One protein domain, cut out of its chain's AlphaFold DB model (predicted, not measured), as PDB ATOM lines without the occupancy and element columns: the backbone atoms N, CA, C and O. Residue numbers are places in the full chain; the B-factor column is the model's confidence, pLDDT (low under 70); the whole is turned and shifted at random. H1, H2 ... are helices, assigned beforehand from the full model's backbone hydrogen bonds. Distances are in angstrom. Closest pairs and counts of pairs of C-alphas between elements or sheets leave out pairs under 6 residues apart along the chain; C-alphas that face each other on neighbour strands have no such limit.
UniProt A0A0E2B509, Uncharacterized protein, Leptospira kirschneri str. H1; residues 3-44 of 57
ATOM      1  N   LYS A   3      63.343  10.711  38.929       55.62
ATOM      2  CA  LYS A   3      63.061   9.396  38.313       55.62
ATOM      3  C   LYS A   3      61.889   8.620  38.942       55.62
ATOM      4  O   LYS A   3      61.207   7.899  38.228       55.62
ATOM      5  N   ARG A   4      61.624   8.773  40.251       57.25
ATOM      6  CA  ARG A   4      60.530   8.052  40.943       57.25
ATOM      7  C   ARG A   4      59.142   8.577  40.563       57.25
ATOM      8  O   ARG A   4      58.224   7.780  40.429       57.25
ATOM      9  N   LYS A   5      59.008   9.889  40.322       60.09
ATOM     10  CA  LYS A   5      57.736  10.507  39.909       60.09
ATOM     11  C   LYS A   5      57.250   9.971  38.554       60.09
ATOM     12  O   LYS A   5      56.067   9.710  38.404       60.09
ATOM     13  N   GLY A   6      58.166   9.714  37.616       73.19
ATOM     14  CA  GLY A   6      57.820   9.147  36.306       73.19
ATOM     15  C   GLY A   6      57.391   7.675  36.343       73.19
ATOM     16  O   GLY A   6      56.592   7.259  35.515       73.19
ATOM     17  N   VAL A   7      57.892   6.879  37.296       78.12
ATOM     18  CA  VAL A   7      57.455   5.477  37.459       78.12
ATOM     19  C   VAL A   7      56.053   5.418  38.055       78.12
ATOM     20  O   VAL A   7      55.221   4.666  37.566       78.12
ATOM     21  N   VAL A   8      55.780   6.246  39.068       79.06
ATOM     22  CA  VAL A   8      54.450   6.327  39.686       79.06
ATOM     23  C   VAL A   8      53.410   6.810  38.676       79.06
ATOM     24  O   VAL A   8      52.360   6.191  38.575       79.06
ATOM     25  N   GLN A   9      53.724   7.833  37.873       79.19
ATOM     26  CA  GLN A   9      52.811   8.303  36.826       79.19
ATOM     27  C   GLN A   9      52.489   7.195  35.814       79.19
ATOM     28  O   GLN A   9      51.326   6.933  35.559       79.19
ATOM     29  N   LYS A  10      53.495   6.446  35.342       83.56
ATOM     30  CA  LYS A  10      53.269   5.308  34.435       83.56
ATOM     31  C   LYS A  10      52.357   4.232  35.027       83.56
ATOM     32  O   LYS A  10      51.580   3.638  34.293       83.56
ATOM     33  N   MET A  11      52.462   3.962  36.329       83.06
ATOM     34  CA  MET A  11      51.573   3.008  37.006       83.06
ATOM     35  C   MET A  11      50.139   3.539  37.104       83.06
ATOM     36  O   MET A  11      49.199   2.757  36.983       83.06
ATOM     37  N   ILE A  12      49.967   4.850  37.310       85.88
ATOM     38  CA  ILE A  12      48.650   5.499  37.308       85.88
ATOM     39  C   ILE A  12      48.037   5.412  35.907       85.88
ATOM     40  O   ILE A  12      46.940   4.880  35.779       85.88
ATOM     41  N   ASP A  13      48.778   5.807  34.871       86.25
ATOM     42  CA  ASP A  13      48.304   5.790  33.481       86.25
ATOM     43  C   ASP A  13      47.924   4.362  33.031       86.25
ATOM     44  O   ASP A  13      46.919   4.146  32.359       86.25
ATOM     45  N   GLN A  14      48.705   3.352  33.440       84.19
ATOM     46  CA  GLN A  14      48.389   1.943  33.177       84.19
ATOM     47  C   GLN A  14      47.106   1.493  33.877       84.19
ATOM     48  O   GLN A  14      46.304   0.778  33.279       84.19
ATOM     49  N   ARG A  15      46.901   1.906  35.132       82.56
ATOM     50  CA  ARG A  15      45.687   1.583  35.882       82.56
ATOM     51  C   ARG A  15      44.454   2.233  35.258       82.56
ATOM     52  O   ARG A  15      43.420   1.582  35.181       82.56
ATOM     53  N   GLU A  16      44.548   3.494  34.843       85.25
ATOM     54  CA  GLU A  16      43.437   4.203  34.197       85.25
ATOM     55  C   GLU A  16      43.047   3.534  32.882       85.25
ATOM     56  O   GLU A  16      41.879   3.201  32.700       85.25
ATOM     57  N   LYS A  17      44.031   3.187  32.046       83.94
ATOM     58  CA  LYS A  17      43.789   2.438  30.810       83.94
ATOM     59  C   LYS A  17      43.121   1.080  31.061       83.94
ATOM     60  O   LYS A  17      42.166   0.729  30.379       83.94
ATOM     61  N   MET A  18      43.589   0.323  32.056       79.62
ATOM     62  CA  MET A  18      42.951  -0.946  32.427       79.62
ATOM     63  C   MET A  18      41.512  -0.746  32.916       79.62
ATOM     64  O   MET A  18      40.658  -1.581  32.645       79.62
ATOM     65  N   ASN A  19      41.231   0.338  33.643       77.94
ATOM     66  CA  ASN A  19      39.876   0.626  34.107       77.94
ATOM     67  C   ASN A  19      38.934   0.979  32.951       77.94
ATOM     68  O   ASN A  19      37.777   0.582  33.008       77.94
ATOM     69  N   GLU A  20      39.405   1.696  31.929       81.31
ATOM     70  CA  GLU A  20      38.628   1.971  30.712       81.31
ATOM     71  C   GLU A  20      38.315   0.675  29.954       81.31
ATOM     72  O   GLU A  20      37.155   0.396  29.669       81.31
ATOM     73  N   GLU A  21      39.318  -0.184  29.743       76.19
ATOM     74  CA  GLU A  21      39.134  -1.493  29.096       76.19
ATOM     75  C   GLU A  21      38.152  -2.392  29.871       76.19
ATOM     76  O   GLU A  21      37.379  -3.140  29.275       76.19
ATOM     77  N   VAL A  22      38.148  -2.308  31.206       73.06
ATOM     78  CA  VAL A  22      37.189  -3.030  32.056       73.06
ATOM     79  C   VAL A  22      35.803  -2.391  32.045       73.06
ATOM     80  O   VAL A  22      34.813  -3.113  32.135       73.06
ATOM     81  N   ALA A  23      35.709  -1.065  31.944       77.75
ATOM     82  CA  ALA A  23      34.431  -0.360  31.887       77.75
ATOM     83  C   ALA A  23      33.656  -0.681  30.600       77.75
ATOM     84  O   ALA A  23      32.428  -0.754  30.638       77.75
ATOM     85  N   ASP A  24      34.377  -0.923  29.506       78.88
ATOM     86  CA  ASP A  24      33.805  -1.285  28.209       78.88
ATOM     87  C   ASP A  24      33.481  -2.786  28.078       78.88
ATOM     88  O   ASP A  24      32.795  -3.184  27.133       78.88
ATOM     89  N   MET A  25      33.916  -3.634  29.022       82.75
ATOM     90  CA  MET A  25      33.600  -5.065  28.998       82.75
ATOM     91  C   MET A  25      32.126  -5.333  29.301       82.75
ATOM     92  O   MET A  25      31.543  -4.862  30.282       82.75
ATOM     93  N   THR A  26      31.534  -6.214  28.504       83.56
ATOM     94  CA  THR A  26      30.227  -6.786  28.813       83.56
ATOM     95  C   THR A  26      30.302  -7.706  30.038       83.56
ATOM     96  O   THR A  26      31.357  -8.214  30.423       83.56
ATOM     97  N   LYS A  27      29.148  -7.984  30.659       82.62
ATOM     98  CA  LYS A  27      29.069  -8.915  31.802       82.62
ATOM     99  C   LYS A  27      29.605 -10.311  31.466       82.62
ATOM    100  O   LYS A  27      30.154 -10.973  32.340       82.62
ATOM    101  N   GLU A  28      29.427 -10.749  30.222       86.12
ATOM    102  CA  GLU A  28      29.886 -12.054  29.744       86.12
ATOM    103  C   GLU A  28      31.412 -12.091  29.615       86.12
ATOM    104  O   GLU A  28      32.054 -13.004  30.132       86.12
ATOM    105  N   GLU A  29      32.009 -11.054  29.025       84.56
ATOM    106  CA  GLU A  29      33.466 -10.908  28.927       84.56
ATOM    107  C   GLU A  29      34.120 -10.812  30.308       84.56
ATOM    108  O   GLU A  29      35.127 -11.476  30.561       84.56
ATOM    109  N   PHE A  30      33.502 -10.073  31.234       84.06
ATOM    110  CA  PHE A  30      33.970 -10.004  32.614       84.06
ATOM    111  C   PHE A  30      33.895 -11.367  33.321       84.06
ATOM    112  O   PHE A  30      34.850 -11.757  33.991       84.06
ATOM    113  N   SER A  31      32.802 -12.123  33.150       87.19
ATOM    114  CA  SER A  31      32.672 -13.471  33.726       87.19
ATOM    115  C   SER A  31      33.762 -14.408  33.202       87.19
ATOM    116  O   SER A  31      34.466 -15.036  33.991       87.19
ATOM    117  N   ASN A  32      33.977 -14.424  31.883       87.88
ATOM    118  CA  ASN A  32      35.012 -15.237  31.243       87.88
ATOM    119  C   ASN A  32      36.424 -14.862  31.725       87.88
ATOM    120  O   ASN A  32      37.276 -15.733  31.924       87.88
ATOM    121  N   TYR A  33      36.678 -13.568  31.936       85.25
ATOM    122  CA  TYR A  33      37.940 -13.085  32.491       85.25
ATOM    123  C   TYR A  33      38.170 -13.595  33.922       85.25
ATOM    124  O   TYR A  33      39.258 -14.087  34.231       85.25
ATOM    125  N   ILE A  34      37.152 -13.547  34.787       86.50
ATOM    126  CA  ILE A  34      37.242 -14.069  36.159       86.50
ATOM    127  C   ILE A  34      37.477 -15.581  36.166       86.50
ATOM    128  O   ILE A  34      38.384 -16.044  36.863       86.50
ATOM    129  N   ASP A  35      36.739 -16.337  35.352       89.31
ATOM    130  CA  ASP A  35      36.897 -17.790  35.245       89.31
ATOM    131  C   ASP A  35      38.313 -18.155  34.783       89.31
ATOM    132  O   ASP A  35      38.948 -19.071  35.314       89.31
ATOM    133  N   HIS A  36      38.870 -17.406  33.827       87.00
ATOM    134  CA  HIS A  36      40.252 -17.591  33.394       87.00
ATOM    135  C   HIS A  36      41.244 -17.399  34.550       87.00
ATOM    136  O   HIS A  36      42.113 -18.249  34.762       87.00
ATOM    137  N   ILE A  37      41.109 -16.320  35.326       86.06
ATOM    138  CA  ILE A  37      41.994 -16.036  36.465       86.06
ATOM    139  C   ILE A  37      41.876 -17.114  37.549       86.06
ATOM    140  O   ILE A  37      42.901 -17.581  38.055       86.06
ATOM    141  N   GLN A  38      40.658 -17.556  37.873       83.94
ATOM    142  CA  GLN A  38      40.423 -18.637  38.836       83.94
ATOM    143  C   GLN A  38      41.113 -19.934  38.394       83.94
ATOM    144  O   GLN A  38      41.878 -20.519  39.163       83.94
ATOM    145  N   ASN A  39      40.964 -20.319  37.125       86.50
ATOM    146  CA  ASN A  39      41.619 -21.501  36.561       86.50
ATOM    147  C   ASN A  39      43.159 -21.421  36.623       86.50
ATOM    148  O   ASN A  39      43.846 -22.411  36.909       86.50
ATOM    149  N   GLN A  40      43.745 -20.245  36.374       81.69
ATOM    150  CA  GLN A  40      45.196 -20.061  36.496       81.69
ATOM    151  C   GLN A  40      45.680 -20.127  37.957       81.69
ATOM    152  O   GLN A  40      46.769 -20.645  38.220       81.69
ATOM    153  N   TYR A  41      44.884 -19.638  38.911       81.56
ATOM    154  CA  TYR A  41      45.183 -19.750  40.342       81.56
ATOM    155  C   TYR A  41      45.111 -21.207  40.828       81.56
ATOM    156  O   TYR A  41      46.025 -21.703  41.496       81.56
ATOM    157  N   GLU A  42      44.066 -21.940  40.442       80.38
ATOM    158  CA  GLU A  42      43.898 -23.349  40.806       80.38
ATOM    159  C   GLU A  42      45.019 -24.226  40.248       80.38
ATOM    160  O   GLU A  42      45.604 -25.034  40.987       80.38
ATOM    161  N   SER A  43      45.386 -23.992  38.983       81.88
ATOM    162  CA  SER A  43      46.513 -24.654  38.318       81.88
ATOM    163  C   SER A  43      47.888 -24.243  38.862       81.88
ATOM    164  O   SER A  43      48.896 -24.822  38.461       81.88
ATOM    165  N   GLY A  44      47.950 -23.286  39.799       74.62
ATOM    166  CA  GLY A  44      49.190 -22.829  40.431       74.62
ATOM    167  C   GLY A  44      50.110 -22.049  39.490       74.62
ATOM    168  O   GLY A  44      51.301 -21.926  39.772       74.62
TER     169      GLY A  44
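This is residues 3 to 44 of the 57 residues of an uncharacterized protein of Leptospira kirschneri str. H1 (UniProt A0A0E2B509). Two straight helices, H1 and H2, make an open V: they meet near the tight link between them, and their far ends spread with nothing between the arms. The free stretches, residues 3 to 21 and 34 to 44, are the two arms. The printed part has 42 residues with two named helices, H1 then H2, and no named strand; its class is all helix. It is extended, with a radius of gyration of the C-alphas of 14.3 A, and flat, spanning 38 by 28 by 5 A.

Start with H1, residues 3 to 23, and go on to H2, residues 27 to 42. They are close but not clearly touching; their closest C-alphas, those of Val 22 and Phe 30, are 7.7 A apart. They run opposite ways at a steep tilt of 58 degrees. In H2 every O i to N i+4 pair is within hydrogen-bond range; in H1, 16 of 17 are.

Find C-alpha 3 at (63.061, 9.396, 38.313); from there H1 runs 30.9 A to C-alpha 23. H2 runs 22.6 A, ending at C-alpha 42 at (43.898, -23.349, 40.806).

The C-alphas farthest apart, those of Lys 3 and Glu 28, are 40.4 A apart. The printed part has no cut. Residues 3 to 5 have pLDDT under 70.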